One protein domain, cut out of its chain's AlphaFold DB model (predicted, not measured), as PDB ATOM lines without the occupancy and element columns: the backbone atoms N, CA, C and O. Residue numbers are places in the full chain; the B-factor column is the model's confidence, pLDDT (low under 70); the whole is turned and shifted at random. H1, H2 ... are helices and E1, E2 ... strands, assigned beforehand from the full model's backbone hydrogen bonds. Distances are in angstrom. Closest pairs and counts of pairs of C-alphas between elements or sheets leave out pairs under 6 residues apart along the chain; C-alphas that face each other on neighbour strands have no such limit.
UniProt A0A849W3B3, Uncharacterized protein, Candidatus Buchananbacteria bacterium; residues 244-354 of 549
ATOM      1  N   ALA A 244     -20.490 -35.887  88.310       76.94
ATOM      2  CA  ALA A 244     -20.789 -36.198  86.912       76.94
ATOM      3  C   ALA A 244     -20.285 -35.128  85.917       76.94
ATOM      4  O   ALA A 244     -19.979 -35.450  84.772       76.94
ATOM      5  N   CYS A 245     -20.169 -33.871  86.355       73.50
ATOM      6  CA  CYS A 245     -19.748 -32.733  85.531       73.50
ATOM      7  C   CYS A 245     -18.299 -32.320  85.776       73.50
ATOM      8  O   CYS A 245     -17.597 -31.908  84.861       73.50
ATOM      9  N   THR A 246     -17.847 -32.430  87.021       70.44
ATOM     10  CA  THR A 246     -16.522 -31.965  87.446       70.44
ATOM     11  C   THR A 246     -15.467 -33.069  87.434       70.44
ATOM     12  O   THR A 246     -14.276 -32.769  87.478       70.44
ATOM     13  N   GLY A 247     -15.882 -34.341  87.444       66.44
ATOM     14  CA  GLY A 247     -14.993 -35.480  87.689       66.44
ATOM     15  C   GLY A 247     -14.417 -35.512  89.111       66.44
ATOM     16  O   GLY A 247     -13.470 -36.251  89.386       66.44
ATOM     17  N   VAL A 248     -14.949 -34.696  90.030       64.06
ATOM     18  CA  VAL A 248     -14.491 -34.613  91.420       64.06
ATOM     19  C   VAL A 248     -15.426 -35.426  92.311       64.06
ATOM     20  O   VAL A 248     -16.540 -35.011  92.614       64.06
ATOM     21  N   PHE A 249     -14.949 -36.584  92.765       64.88
ATOM     22  CA  PHE A 249     -15.668 -37.473  93.677       64.88
ATOM     23  C   PHE A 249     -15.229 -37.227  95.124       64.88
ATOM     24  O   PHE A 249     -14.034 -37.079  95.403       64.88
ATOM     25  N   SER A 250     -16.185 -37.170  96.057       51.22
ATOM     26  CA  SER A 250     -15.888 -37.060  97.487       51.22
ATOM     27  C   SER A 250     -15.086 -38.287  97.941       51.22
ATOM     28  O   SER A 250     -15.587 -39.409  97.940       51.22
ATOM     29  N   GLY A 251     -13.810 -38.053  98.267       52.72
ATOM     30  CA  GLY A 251     -12.799 -39.080  98.555       52.72
ATOM     31  C   GLY A 251     -11.369 -38.651  98.189       52.72
ATOM     32  O   GLY A 251     -10.423 -39.057  98.851       52.72
ATOM     33  N   ASN A 252     -11.202 -37.747  97.216       53.72
ATOM     34  CA  ASN A 252      -9.885 -37.241  96.810       53.72
ATOM     35  C   ASN A 252      -9.321 -36.234  97.831       53.72
ATOM     36  O   ASN A 252      -9.722 -35.071  97.814       53.72
ATOM     37  N   ASP A 253      -8.374 -36.643  98.683       59.94
ATOM     38  CA  ASP A 253      -7.703 -35.737  99.625       59.94
ATOM     39  C   ASP A 253      -6.870 -34.672  98.860       59.94
ATOM     40  O   ASP A 253      -5.848 -34.997  98.236       59.94
ATOM     41  N   PRO A 254      -7.266 -33.380  98.889       60.62
ATOM     42  CA  PRO A 254      -6.561 -32.304  98.187       60.62
ATOM     43  C   PRO A 254      -5.115 -32.124  98.669       60.62
ATOM     44  O   PRO A 254      -4.258 -31.659  97.911       60.62
ATOM     45  N   GLN A 255      -4.823 -32.506  99.915       62.84
ATOM     46  CA  GLN A 255      -3.483 -32.422 100.488       62.84
ATOM     47  C   GLN A 255      -2.554 -33.488  99.900       62.84
ATOM     48  O   GLN A 255      -1.378 -33.197  99.663       62.84
ATOM     49  N   LEU A 256      -3.072 -34.679  99.570       66.75
ATOM     50  CA  LEU A 256      -2.295 -35.724  98.896       66.75
ATOM     51  C   LEU A 256      -1.897 -35.313  97.473       66.75
ATOM     52  O   LEU A 256      -0.757 -35.540  97.070       66.75
ATOM     53  N   ARG A 257      -2.794 -34.650  96.726       63.16
ATOM     54  CA  ARG A 257      -2.483 -34.150  95.370       63.16
ATOM     55  C   ARG A 257      -1.412 -33.063  95.393       63.16
ATOM     56  O   ARG A 257      -0.492 -33.102  94.579       63.16
ATOM     57  N   LYS A 258      -1.490 -32.131  96.348       73.25
ATOM     58  CA  LYS A 258      -0.455 -31.102  96.538       73.25
ATOM     59  C   LYS A 258       0.898 -31.728  96.893       73.25
ATOM     60  O   LYS A 258       1.914 -31.368  96.306       73.25
ATOM     61  N   LYS A 259       0.900 -32.716  97.795       76.69
ATOM     62  CA  LYS A 259       2.107 -33.447  98.202       76.69
ATOM     63  C   LYS A 259       2.735 -34.223  97.040       76.69
ATOM     64  O   LYS A 259       3.956 -34.230  96.912       76.69
ATOM     65  N   LEU A 260       1.923 -34.835  96.176       76.75
ATOM     66  CA  LEU A 260       2.407 -35.535  94.988       76.75
ATOM     67  C   LEU A 260       3.042 -34.573  93.971       76.75
ATOM     68  O   LEU A 260       4.146 -34.841  93.505       76.75
ATOM     69  N   ALA A 261       2.400 -33.437  93.685       70.81
ATOM     70  CA  ALA A 261       2.946 -32.433  92.768       70.81
ATOM     71  C   ALA A 261       4.295 -31.867  93.260       70.81
ATOM     72  O   ALA A 261       5.227 -31.697  92.470       70.81
ATOM     73  N   ASP A 262       4.434 -31.642  94.570       79.06
ATOM     74  CA  ASP A 262       5.698 -31.205  95.173       79.06
ATOM     75  C   ASP A 262       6.794 -32.280  95.074       79.06
ATOM     76  O   ASP A 262       7.938 -31.963  94.733       79.06
ATOM     77  N   LEU A 263       6.459 -33.552  95.318       82.25
ATOM     78  CA  LEU A 263       7.397 -34.674  95.199       82.25
ATOM     79  C   LEU A 263       7.845 -34.904  93.743       82.25
ATOM     80  O   LEU A 263       9.029 -35.127  93.494       82.25
ATOM     81  N   GLU A 264       6.939 -34.781  92.771       77.19
ATOM     82  CA  GLU A 264       7.250 -34.901  91.340       77.19
ATOM     83  C   GLU A 264       8.142 -33.751  90.847       77.19
ATOM     84  O   GLU A 264       9.086 -33.971  90.081       77.19
ATOM     85  N   ASN A 265       7.915 -32.530  91.339       78.94
ATOM     86  CA  ASN A 265       8.774 -31.383  91.051       78.94
ATOM     87  C   ASN A 265      10.187 -31.571  91.640       78.94
ATOM     88  O   ASN A 265      11.188 -31.327  90.961       78.94
ATOM     89  N   GLN A 266      10.298 -32.064  92.878       78.31
ATOM     90  CA  GLN A 266      11.591 -32.373  93.503       78.31
ATOM     91  C   GLN A 266      12.336 -33.498  92.774       78.31
ATOM     92  O   GLN A 266      13.541 -33.390  92.545       78.31
ATOM     93  N   LEU A 267      11.623 -34.535  92.337       80.75
ATOM     94  CA  LEU A 267      12.184 -35.632  91.555       80.75
ATOM     95  C   LEU A 267      12.719 -35.156  90.195       80.75
ATOM     96  O   LEU A 267      13.807 -35.563  89.790       80.75
ATOM     97  N   ASN A 268      12.003 -34.266  89.501       76.12
ATOM     98  CA  ASN A 268      12.469 -33.696  88.232       76.12
ATOM     99  C   ASN A 268      13.729 -32.837  88.418       76.12
ATOM    100  O   ASN A 268      14.657 -32.927  87.611       76.12
ATOM    101  N   LYS A 269      13.818 -32.079  89.518       77.69
ATOM    102  CA  LYS A 269      15.035 -31.337  89.888       77.69
ATOM    103  C   LYS A 269      16.205 -32.274  90.212       77.69
ATOM    104  O   LYS A 269      17.313 -32.039  89.736       77.69
ATOM    105  N   ALA A 270      15.970 -33.363  90.945       75.06
ATOM    106  CA  ALA A 270      16.996 -34.363  91.252       75.06
ATOM    107  C   ALA A 270      17.490 -35.109  89.995       75.06
ATOM    108  O   ALA A 270      18.691 -35.349  89.856       75.06
ATOM    109  N   LYS A 271      16.587 -35.409  89.046       74.69
ATOM    110  CA  LYS A 271      16.912 -35.987  87.727       74.69
ATOM    111  C   LYS A 271      17.753 -35.037  86.877       74.69
ATOM    112  O   LYS A 271      18.750 -35.474  86.310       74.69
ATOM    113  N   ALA A 272      17.407 -33.749  86.845       71.19
ATOM    114  CA  ALA A 272      18.192 -32.730  86.149       71.19
ATOM    115  C   ALA A 272      19.591 -32.532  86.767       71.19
ATOM    116  O   ALA A 272      20.547 -32.251  86.050       71.19
ATOM    117  N   ALA A 273      19.725 -32.720  88.084       72.12
ATOM    118  CA  ALA A 273      20.988 -32.590  88.812       72.12
ATOM    119  C   ALA A 273      21.829 -33.886  88.884       72.12
ATOM    120  O   ALA A 273      22.941 -33.859  89.406       72.12
ATOM    121  N   GLY A 274      21.327 -35.029  88.397       77.25
ATOM    122  CA  GLY A 274      22.049 -36.311  88.402       77.25
ATOM    123  C   GLY A 274      22.256 -36.949  89.787       77.25
ATOM    124  O   GLY A 274      23.118 -37.816  89.946       77.25
ATOM    125  N   LEU A 275      21.484 -36.541  90.798       75.69
ATOM    126  CA  LEU A 275      21.664 -36.956  92.195       75.69
ATOM    127  C   LEU A 275      20.967 -38.297  92.470       75.69
ATOM    128  O   LEU A 275      19.768 -38.331  92.724       75.69
ATOM    129  N   ARG A 276      21.696 -39.420  92.423       69.00
ATOM    130  CA  ARG A 276      21.088 -40.761  92.573       69.00
ATOM    131  C   ARG A 276      20.707 -41.147  94.016       69.00
ATOM    132  O   ARG A 276      19.626 -41.686  94.206       69.00
ATOM    133  N   GLY A 277      21.528 -40.835  95.027       64.12
ATOM    134  CA  GLY A 277      21.319 -41.274  96.423       64.12
ATOM    135  C   GLY A 277      21.153 -40.145  97.453       64.12
ATOM    136  O   GLY A 277      21.478 -38.993  97.175       64.12
ATOM    137  N   GLY A 278      20.675 -40.488  98.658       66.88
ATOM    138  CA  GLY A 278      20.401 -39.554  99.766       66.88
ATOM    139  C   GLY A 278      18.919 -39.168  99.893       66.88
ATOM    140  O   GLY A 278      18.109 -39.541  99.050       66.88
ATOM    141  N   LEU A 279      18.556 -38.410 100.939       64.19
ATOM    142  CA  LEU A 279      17.155 -38.047 101.253       64.19
ATOM    143  C   LEU A 279      16.437 -37.283 100.117       64.19
ATOM    144  O   LEU A 279      15.216 -37.326 100.010       64.19
ATOM    145  N   PHE A 280      17.210 -36.604  99.265       71.88
ATOM    146  CA  PHE A 280      16.751 -35.863  98.082       71.88
ATOM    147  C   PHE A 280      17.266 -36.479  96.767       71.88
ATOM    148  O   PHE A 280      17.264 -35.828  95.724       71.88
ATOM    149  N   GLY A 281      17.767 -37.716  96.825       76.19
ATOM    150  CA  GLY A 281      18.211 -38.471  95.660       76.19
ATOM    151  C   GLY A 281      17.037 -39.072  94.893       76.19
ATOM    152  O   GLY A 281      15.957 -39.291  95.447       76.19
ATOM    153  N   ILE A 282      17.263 -39.356  93.611       80.19
ATOM    154  CA  ILE A 282      16.265 -39.895  92.679       80.19
ATOM    155  C   ILE A 282      15.593 -41.152  93.242       80.19
ATOM    156  O   ILE A 282      14.373 -41.242  93.166       80.19
ATOM    157  N   ASP A 283      16.344 -42.078  93.844       80.00
ATOM    158  CA  ASP A 283      15.793 -43.364  94.296       80.00
ATOM    159  C   ASP A 283      14.800 -43.191  95.462       80.00
ATOM    160  O   ASP A 283      13.720 -43.783  95.467       80.00
ATOM    161  N   HIS A 284      15.119 -42.316  96.424       80.38
ATOM    162  CA  HIS A 284      14.252 -42.026  97.571       80.38
ATOM    163  C   HIS A 284      13.012 -41.220  97.157       80.38
ATOM    164  O   HIS A 284      11.895 -41.524  97.572       80.38
ATOM    165  N   LEU A 285      13.193 -40.209  96.301       81.94
ATOM    166  CA  LEU A 285      12.089 -39.393  95.794       81.94
ATOM    167  C   LEU A 285      11.159 -40.194  94.876       81.94
ATOM    168  O   LEU A 285       9.952 -39.999  94.933       81.94
ATOM    169  N   GLN A 286      11.690 -41.118  94.073       82.25
ATOM    170  CA  GLN A 286      10.881 -42.009  93.243       82.25
ATOM    171  C   GLN A 286      10.040 -42.947  94.118       82.25
ATOM    172  O   GLN A 286       8.837 -43.028  93.901       82.25
ATOM    173  N   SER A 287      10.621 -43.546  95.166       81.00
ATOM    174  CA  SER A 287       9.871 -44.372  96.126       81.00
ATOM    175  C   SER A 287       8.769 -43.581  96.843       81.00
ATOM    176  O   SER A 287       7.652 -44.069  96.973       81.00
ATOM    177  N   ALA A 288       9.044 -42.341  97.258       79.69
ATOM    178  CA  ALA A 288       8.056 -41.479  97.910       79.69
ATOM    179  C   ALA A 288       6.944 -41.006  96.953       79.69
ATOM    180  O   ALA A 288       5.792 -40.877  97.361       79.69
ATOM    181  N   VAL A 289       7.272 -40.756  95.678       79.75
ATOM    182  CA  VAL A 289       6.286 -40.494  94.616       79.75
ATOM    183  C   VAL A 289       5.420 -41.726  94.383       79.75
ATOM    184  O   VAL A 289       4.208 -41.591  94.262       79.75
ATOM    185  N   ASP A 290       6.010 -42.918  94.349       78.44
ATOM    186  CA  ASP A 290       5.281 -44.160  94.103       78.44
ATOM    187  C   ASP A 290       4.380 -44.531  95.293       78.44
ATOM    188  O   ASP A 290       3.222 -44.886  95.079       78.44
ATOM    189  N   GLU A 291       4.829 -44.330  96.536       80.12
ATOM    190  CA  GLU A 291       3.995 -44.447  97.744       80.12
ATOM    191  C   GLU A 291       2.875 -43.403  97.780       80.12
ATOM    192  O   GLU A 291       1.738 -43.740  98.094       80.12
ATOM    193  N   ALA A 292       3.151 -42.143  97.429       73.00
ATOM    194  CA  ALA A 292       2.125 -41.101  97.370       73.00
ATOM    195  C   ALA A 292       1.119 -41.346  96.236       73.00
ATOM    196  O   ALA A 292      -0.066 -41.064  96.397       73.00
ATOM    197  N   ARG A 293       1.560 -41.906  95.102       69.19
ATOM    198  CA  ARG A 293       0.684 -42.351  94.008       69.19
ATOM    199  C   ARG A 293      -0.136 -43.564  94.407       69.19
ATOM    200  O   ARG A 293      -1.300 -43.625  94.027       69.19
ATOM    201  N   GLN A 294       0.437 -44.502  95.156       66.81
ATOM    202  CA  GLN A 294      -0.296 -45.653  95.670       66.81
ATOM    203  C   GLN A 294      -1.314 -45.210  96.721       66.81
ATOM    204  O   GLN A 294      -2.476 -45.546  96.583       66.81
ATOM    205  N   ALA A 295      -0.949 -44.334  97.655       65.69
ATOM    206  CA  ALA A 295      -1.878 -43.745  98.616       65.69
ATOM    207  C   ALA A 295      -2.958 -42.873  97.944       65.69
ATOM    208  O   ALA A 295      -4.085 -42.816  98.424       65.69
ATOM    209  N   LEU A 296      -2.649 -42.224  96.812       63.16
ATOM    210  CA  LEU A 296      -3.643 -41.513  96.006       63.16
ATOM    211  C   LEU A 296      -4.589 -42.490  95.289       63.16
ATOM    212  O   LEU A 296      -5.788 -42.231  95.245       63.16
ATOM    213  N   LYS A 297      -4.079 -43.613  94.766       54.94
ATOM    214  CA  LYS A 297      -4.895 -44.707  94.209       54.94
ATOM    215  C   LYS A 297      -5.780 -45.343  95.277       54.94
ATOM    216  O   LYS A 297      -6.964 -45.526  95.042       54.94
ATOM    217  N   ASP A 298      -5.234 -45.565  96.466       57.56
ATOM    218  CA  ASP A 298      -5.960 -46.072  97.630       57.56
ATOM    219  C   ASP A 298      -6.956 -45.024  98.188       57.56
ATOM    220  O   ASP A 298      -7.846 -45.374  98.958       57.56
ATOM    221  N   SER A 299      -6.840 -43.746  97.784       56.34
ATOM    222  CA  SER A 299      -7.794 -42.661  98.087       56.34
ATOM    223  C   SER A 299      -8.851 -42.416  96.998       56.34
ATOM    224  O   SER A 299      -9.719 -41.558  97.165       56.34
ATOM    225  N   GLN A 300      -8.806 -43.141  95.874       54.16
ATOM    226  CA  GLN A 300      -9.879 -43.103  94.878       54.16
ATOM    227  C   GLN A 300     -11.136 -43.726  95.488       54.16
ATOM    228  O   GLN A 300     -11.052 -44.736  96.185       54.16
ATOM    229  N   ARG A 301     -12.321 -43.154  95.226       61.22
ATOM    230  CA  ARG A 301     -13.569 -43.844  95.576       61.22
ATOM    231  C   ARG A 301     -13.657 -45.085  94.693       61.22
ATOM    232  O   ARG A 301     -13.987 -44.991  93.512       61.22
ATOM    233  N   THR A 302     -13.279 -46.225  95.259       62.62
ATOM    234  CA  THR A 302     -13.493 -47.530  94.648       62.62
ATOM    235  C   THR A 302     -14.990 -47.771  94.550       62.62
ATOM    236  O   THR A 302     -15.733 -47.427  95.473       62.62
ATOM    237  N   CYS A 303     -15.424 -48.355  93.448       67.50
ATOM    238  CA  CYS A 303     -16.823 -48.648  93.188       67.50
ATOM    239  C   CYS A 303     -16.969 -50.087  92.711       67.50
ATOM    240  O   CYS A 303     -16.089 -50.612  92.034       67.50
ATOM    241  N   GLU A 304     -18.081 -50.724  93.052       69.56
ATOM    242  CA  GLU A 304     -18.498 -51.979  92.423       69.56
ATOM    243  C   GLU A 304     -19.628 -51.719  91.421       69.56
ATOM    244  O   GLU A 304     -19.764 -52.431  90.427       69.56
ATOM    245  N   VAL A 305     -20.414 -50.663  91.657       75.50
ATOM    246  CA  VAL A 305     -21.513 -50.216  90.797       75.50
ATOM    247  C   VAL A 305     -21.496 -48.696  90.611       75.50
ATOM    248  O   VAL A 305     -20.975 -47.961  91.443       75.50
ATOM    249  N   ASP A 306     -22.123 -48.188  89.546       79.00
ATOM    250  CA  ASP A 306     -22.157 -46.743  89.242       79.00
ATOM    251  C   ASP A 306     -22.723 -45.880  90.381       79.00
ATOM    252  O   ASP A 306     -22.287 -44.748  90.585       79.00
ATOM    253  N   ALA A 307     -23.676 -46.418  91.150       77.69
ATOM    254  CA  ALA A 307     -24.273 -45.733  92.298       77.69
ATOM    255  C   ALA A 307     -23.255 -45.447  93.420       77.69
ATOM    256  O   ALA A 307     -23.438 -44.525  94.222       77.69
ATOM    257  N   ASP A 308     -22.143 -46.184  93.449       72.44
ATOM    258  CA  ASP A 308     -21.034 -45.927  94.361       72.44
ATOM    259  C   ASP A 308     -20.227 -44.694  93.945       72.44
ATOM    260  O   ASP A 308     -19.344 -44.285  94.682       72.44
ATOM    261  N   CYS A 309     -20.520 -44.055  92.812       68.81
ATOM    262  CA  CYS A 309     -19.837 -42.849  92.338       68.81
ATOM    263  C   CYS A 309     -20.667 -41.574  92.502       68.81
ATOM    264  O   CYS A 309     -20.219 -40.480  92.166       68.81
ATOM    265  N   GLY A 310     -21.859 -41.694  93.088       72.12
ATOM    266  CA  GLY A 310     -22.858 -40.636  93.164       72.12
ATOM    267  C   GLY A 310     -24.158 -41.090  92.514       72.12
ATOM    268  O   GLY A 310     -24.356 -42.275  92.272       72.12
ATOM    269  N   ASP A 311     -25.056 -40.148  92.241       75.62
ATOM    270  CA  ASP A 311     -26.256 -40.445  91.459       75.62
ATOM    271  C   ASP A 311     -25.837 -40.787  90.011       75.62
ATOM    272  O   ASP A 311     -25.279 -39.914  89.336       75.62
ATOM    273  N   PRO A 312     -26.055 -42.026  89.526       73.19
ATOM    274  CA  PRO A 312     -25.633 -42.444  88.188       73.19
ATOM    275  C   PRO A 312     -26.549 -41.886  87.090       73.19
ATOM    276  O   PRO A 312     -26.309 -42.099  85.899       73.19
ATOM    277  N   THR A 313     -27.620 -41.193  87.482       81.38
ATOM    278  CA  THR A 313     -28.552 -40.536  86.576       81.38
ATOM    279  C   THR A 313     -27.851 -39.368  85.867       81.38
ATOM    280  O   THR A 313     -27.280 -38.513  86.546       81.38
ATOM    281  N   PRO A 314     -27.904 -39.280  84.523       83.12
ATOM    282  CA  PRO A 314     -27.383 -38.130  83.791       83.12
ATOM    283  C   PRO A 314     -27.944 -36.796  84.302       83.12
ATOM    284  O   PRO A 314     -29.148 -36.671  84.561       83.12
ATOM    285  N   VAL A 315     -27.072 -35.792  84.407       77.69
ATOM    286  CA  VAL A 315     -27.385 -34.429  84.865       77.69
ATOM    287  C   VAL A 315     -26.961 -33.393  83.826       77.69
ATOM    288  O   VAL A 315     -26.036 -33.630  83.053       77.69
ATOM    289  N   CYS A 316     -27.592 -32.217  83.823       75.75
ATOM    290  CA  CYS A 316     -27.116 -31.107  82.999       75.75
ATOM    291  C   CYS A 316     -25.909 -30.433  83.652       75.75
ATOM    292  O   CYS A 316     -26.007 -29.929  84.769       75.75
ATOM    293  N   CYS A 317     -24.779 -30.404  82.954       65.69
ATOM    294  CA  CYS A 317     -23.571 -29.694  83.379       65.69
ATOM    295  C   CYS A 317     -23.594 -28.224  82.958       65.69
ATOM    296  O   CYS A 317     -23.064 -27.369  83.667       65.69
ATOM    297  N   SER A 318     -24.269 -27.930  81.846       67.19
ATOM    298  CA  SER A 318     -24.590 -26.590  81.352       67.19
ATOM    299  C   SER A 318     -25.864 -26.647  80.492       67.19
ATOM    300  O   SER A 318     -26.468 -27.711  80.354       67.19
ATOM    301  N   GLY A 319     -26.265 -25.530  79.873       59.72
ATOM    302  CA  GLY A 319     -27.373 -25.512  78.902       59.72
ATOM    303  C   GLY A 319     -27.117 -26.335  77.627       59.72
ATOM    304  O   GLY A 319     -28.058 -26.619  76.892       59.72
ATOM    305  N   MET A 320     -25.874 -26.760  77.374       72.38
ATOM    306  CA  MET A 320     -25.477 -27.499  76.167       72.38
ATOM    307  C   MET A 320     -24.647 -28.752  76.470       72.38
ATOM    308  O   MET A 320     -24.017 -29.287  75.568       72.38
ATOM    309  N   GLN A 321     -24.594 -29.216  77.721       75.19
ATOM    310  CA  GLN A 321     -23.740 -30.346  78.088       75.19
ATOM    311  C   GLN A 321     -24.413 -31.239  79.131       75.19
ATOM    312  O   GLN A 321     -24.863 -30.754  80.172       75.19
ATOM    313  N   VAL A 322     -24.444 -32.546  78.865       83.38
ATOM    314  CA  VAL A 322     -24.946 -33.595  79.767       83.38
ATOM    315  C   VAL A 322     -23.751 -34.332  80.369       83.38
ATOM    316  O   VAL A 322     -22.828 -34.683  79.640       83.38
ATOM    317  N   GLY A 323     -23.762 -34.601  81.672       83.56
ATOM    318  CA  GLY A 323     -22.727 -35.392  82.339       83.56
ATOM    319  C   GLY A 323     -23.291 -36.559  83.136       83.56
ATOM    320  O   GLY A 323     -24.402 -36.488  83.664       83.56
ATOM    321  N   ARG A 324     -22.505 -37.628  83.260       87.31
ATOM    322  CA  ARG A 324     -22.827 -38.813  84.065       87.31
ATOM    323  C   ARG A 324     -21.598 -39.301  84.827       87.31
ATOM    324  O   ARG A 324     -20.491 -39.299  84.300       87.31
ATOM    325  N   ALA A 325     -21.813 -39.742  86.064       83.88
ATOM    326  CA  ALA A 325     -20.834 -40.490  86.846       83.88
ATOM    327  C   ALA A 325     -21.078 -41.999  86.689       83.88
ATOM    328  O   ALA A 325     -22.228 -42.437  86.681       83.88
ATOM    329  N   TYR A 326     -20.011 -42.786  86.574       81.94
ATOM    330  CA  TYR A 326     -20.085 -44.239  86.436       81.94
ATOM    331  C   TYR A 326     -18.862 -44.924  87.048       81.94
ATOM    332  O   TYR A 326     -17.831 -44.294  87.292       81.94
ATOM    333  N   CYS A 327     -18.989 -46.220  87.310       80.81
ATOM    334  CA  CYS A 327     -17.899 -47.054  87.770       80.81
ATOM    335  C   CYS A 327     -17.166 -47.661  86.573       80.81
ATOM    336  O   CYS A 327     -17.761 -48.376  85.770       80.81
ATOM    337  N   ASN A 328     -15.870 -47.390  86.456       78.62
ATOM    338  CA  ASN A 328     -15.018 -47.922  85.402       78.62
ATOM    339  C   ASN A 328     -13.895 -48.761  86.013       78.62
ATOM    340  O   ASN A 328     -13.046 -48.220  86.719       78.62
ATOM    341  N   ASP A 329     -13.898 -50.073  85.766       73.62
ATOM    342  CA  ASP A 329     -12.883 -51.018  86.262       73.62
ATOM    343  C   ASP A 329     -12.556 -50.861  87.762       73.62
ATOM    344  O   ASP A 329     -11.401 -50.909  88.188       73.62
ATOM    345  N   GLY A 330     -13.593 -50.667  88.584       65.12
ATOM    346  CA  GLY A 330     -13.462 -50.534  90.036       65.12
ATOM    347  C   GLY A 330     -13.192 -49.113  90.542       65.12
ATOM    348  O   GLY A 330     -12.997 -48.931  91.745       65.12
ATOM    349  N   VAL A 331     -13.181 -48.104  89.660       68.69
ATOM    350  CA  VAL A 331     -12.874 -46.701  89.986       68.69
ATOM    351  C   VAL A 331     -13.950 -45.754  89.461       68.69
ATOM    352  O   VAL A 331     -14.389 -45.856  88.318       68.69
ATOM    353  N   CYS A 332     -14.354 -44.785  90.283       73.50
ATOM    354  CA  CYS A 332     -15.307 -43.768  89.852       73.50
ATOM    355  C   CYS A 332     -14.748 -42.838  88.771       73.50
ATOM    356  O   CYS A 332     -13.708 -42.202  88.954       73.50
ATOM    357  N   ALA A 333     -15.485 -42.731  87.668       75.94
ATOM    358  CA  ALA A 333     -15.191 -41.912  86.501       75.94
ATOM    359  C   ALA A 333     -16.417 -41.078  86.096       75.94
ATOM    360  O   ALA A 333     -17.535 -41.308  86.566       75.94
ATOM    361  N   ASN A 334     -16.215 -40.089  85.222       82.62
ATOM    362  CA  ASN A 334     -17.302 -39.327  84.618       82.62
ATOM    363  C   ASN A 334     -17.167 -39.236  83.095       82.62
ATOM    364  O   ASN A 334     -16.075 -39.346  82.538       82.62
ATOM    365  N   GLU A 335     -18.297 -39.032  82.429       82.94
ATOM    366  CA  GLU A 335     -18.395 -38.724  81.005       82.94
ATOM    367  C   GLU A 335     -19.238 -37.462  80.818       82.94
ATOM    368  O   GLU A 335     -20.238 -37.277  81.513       82.94
ATOM    369  N   THR A 336     -18.834 -36.598  79.887       82.62
ATOM    370  CA  THR A 336     -19.583 -35.401  79.486       82.62
ATOM    371  C   THR A 336     -19.794 -35.407  77.979       82.62
ATOM    372  O   THR A 336     -18.852 -35.655  77.225       82.62
ATOM    373  N   VAL A 337     -21.015 -35.111  77.546       84.19
ATOM    374  CA  VAL A 337     -21.427 -35.059  76.141       84.19
ATOM    375  C   VAL A 337     -21.949 -33.661  75.832       84.19
ATOM    376  O   VAL A 337     -22.865 -33.182  76.502       84.19
ATOM    377  N   ASP A 338     -21.375 -33.025  74.812       79.88
ATOM    378  CA  ASP A 338     -21.859 -31.748  74.286       79.88
ATOM    379  C   ASP A 338     -23.064 -31.978  73.362       79.88
ATOM    380  O   ASP A 338     -23.028 -32.833  72.472       79.88
ATOM    381  N   CYS A 339     -24.124 -31.197  73.548       73.62
ATOM    382  CA  CYS A 339     -25.288 -31.199  72.671       73.62
ATOM    383  C   CYS A 339     -24.967 -30.443  71.377       73.62
ATOM    384  O   CYS A 339     -24.449 -29.323  71.398       73.62
ATOM    385  N   GLN A 340     -25.249 -31.070  70.234       67.75
ATOM    386  CA  GLN A 340     -25.007 -30.462  68.930       67.75
ATOM    387  C   GLN A 340     -26.112 -29.465  68.614       67.75
ATOM    388  O   GLN A 340     -27.281 -29.795  68.745       67.75
ATOM    389  N   SER A 341     -25.761 -28.271  68.129       51.97
ATOM    390  CA  SER A 341     -26.763 -27.312  67.650       51.97
ATOM    391  C   SER A 341     -27.685 -27.981  66.613       51.97
ATOM    392  O   SER A 341     -27.169 -28.587  65.668       51.97
ATOM    393  N   PRO A 342     -29.020 -27.898  66.753       49.75
ATOM    394  CA  PRO A 342     -29.763 -26.961  67.601       49.75
ATOM    395  C   PRO A 342     -30.083 -27.450  69.033       49.75
ATOM    396  O   PRO A 342     -30.719 -26.717  69.776       49.75
ATOM    397  N   GLU A 343     -29.665 -28.644  69.440       60.06
ATOM    398  CA  GLU A 343     -30.062 -29.325  70.682       60.06
ATOM    399  C   GLU A 343     -29.512 -28.689  71.978       60.06
ATOM    400  O   GLU A 343     -28.395 -28.172  72.022       60.06
ATOM    401  N   ILE A 344     -30.290 -28.783  73.067       60.28
ATOM    402  CA  ILE A 344     -29.958 -28.280  74.417       60.28
ATOM    403  C   ILE A 344     -30.052 -29.389  75.477       60.28
ATOM    404  O   ILE A 344     -30.714 -30.402  75.259       60.28
ATOM    405  N   CYS A 345     -29.441 -29.198  76.650       65.69
ATOM    406  CA  CYS A 345     -29.560 -30.150  77.762       65.69
ATOM    407  C   CYS A 345     -30.898 -30.003  78.511       65.69
ATOM    408  O   CYS A 345     -31.135 -28.979  79.157       65.69
ATOM    409  N   ALA A 346     -31.760 -31.028  78.479       62.09
ATOM    410  CA  ALA A 346     -33.004 -31.095  79.256       62.09
ATOM    411  C   ALA A 346     -33.536 -32.543  79.433       62.09
ATOM    412  O   ALA A 346     -32.997 -33.489  78.875       62.09
ATOM    413  N   GLY A 347     -34.616 -32.732  80.202       58.81
ATOM    414  CA  GLY A 347     -35.272 -34.033  80.440       58.81
ATOM    415  C   GLY A 347     -34.920 -34.731  81.770       58.81
ATOM    416  O   GLY A 347     -33.922 -34.445  82.419       58.81
ATOM    417  N   LYS A 348     -35.762 -35.678  82.218       61.91
ATOM    418  CA  LYS A 348     -35.484 -36.526  83.400       61.91
ATOM    419  C   LYS A 348     -35.504 -38.011  83.001       61.91
ATOM    420  O   LYS A 348     -36.605 -38.526  82.800       61.91
ATOM    421  N   PRO A 349     -34.351 -38.712  82.925       65.56
ATOM    422  CA  PRO A 349     -32.971 -38.227  83.142       65.56
ATOM    423  C   PRO A 349     -32.502 -37.206  82.089       65.56
ATOM    424  O   PRO A 349     -33.121 -37.115  81.030       65.56
ATOM    425  N   ALA A 350     -31.434 -36.444  82.377       72.50
ATOM    426  CA  ALA A 350     -30.935 -35.398  81.474       72.50
ATOM    427  C   ALA A 350     -30.473 -35.972  80.123       72.50
ATOM    428  O   ALA A 350     -29.799 -37.001  80.084       72.50
ATOM    429  N   ALA A 351     -30.800 -35.293  79.026       76.75
ATOM    430  CA  ALA A 351     -30.432 -35.669  77.665       76.75
ATOM    431  C   ALA A 351     -30.294 -34.429  76.765       76.75
ATOM    432  O   ALA A 351     -30.751 -33.340  77.115       76.75
ATOM    433  N   CYS A 352     -29.685 -34.591  75.590       76.12
ATOM    434  CA  CYS A 352     -29.767 -33.580  74.538       76.12
ATOM    435  C   CYS A 352     -31.142 -33.669  73.866       76.12
ATOM    436  O   CYS A 352     -31.570 -34.755  73.470       76.12
ATOM    437  N   VAL A 353     -31.852 -32.545  73.786       63.16
ATOM    438  CA  VAL A 353     -33.189 -32.455  73.187       63.16
ATOM    439  C   VAL A 353     -33.241 -31.355  72.135       63.16
ATOM    440  O   VAL A 353     -32.644 -30.292  72.301       63.16
ATOM    441  N   ASP A 354     -33.992 -31.593  71.061       58.00
ATOM    442  CA  ASP A 354     -34.245 -30.602  70.014       58.00
ATOM    443  C   ASP A 354     -35.062 -29.419  70.590       58.00
ATOM    444  O   ASP A 354     -36.097 -29.650  71.227       58.00
TER     445      ASP A 354
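What this domain is: This is residues 244 to 354 of the 549 residues of an uncharacterized protein of Candidatus Buchananbacteria bacterium (UniProt A0A849W3B3). A long helical hairpin, H1 and H2, makes one end of the model, and a small head of strands makes the other. In the head, H3 packs on a three-stranded sheet, and the small hairpin E4 and E5 lies at the far end. The printed part has 111 residues, in the order H1 H2 H3 E1 E2 E3 E4 E5, of mixed class; both sheets, E1 - E2 - E3 and E4 - E5, are antiparallel. It is only just loose, close to extended, with a radius of gyration of the C-alphas of 19.8 A, and spans 62 by 31 by 21 A.

Where its parts are: H1, residues 254 to 273, begins at C-alpha (-6.561, -32.304, 98.187) and is 29.1 A long. H2, residues 282 to 297, is 21.8 A long; H3 is residues 306 to 309. E1 is residues 315 to 318, E2 321 to 328, 20.9 A, and E3 331 to 338, 23.5 A. E4 is residues 344 to 346; E5, 351 to 353, ends at C-alpha (-33.189, -32.455, 73.187).

How they stand to each other: H1 and H2 touch at a shallow tilt of 22 degrees, opposite ways, with the C-alphas of Leu 267 and Leu 285 closest at 5.7 A. In both, every O i to N i+4 pair is within hydrogen-bond range; H3 is too short for one. H3 is on the sheet, over E2, at a height of 6.1 A. E1, E2 and E3 form a meander, each strand the antiparallel neighbour of the one before: N 315 and O 323 are 2.9 A apart, N 324 and O 335 2.9 A. In the hairpin E4 and E5, N 346 and O 351 are 2.9 A apart. The closest C-alphas of E1 and E4, Cys 316 and Cys 345, are 5.9 A apart.

The domain as a whole: The C-alphas farthest apart, of Gly 278 and Asp 354, are 62.9 A apart. The printed part has no cut, and no link is long. Mean pLDDT of the printed part is 71.4, with 45 residues under 70, among them 247 to 257 and 293 to 304.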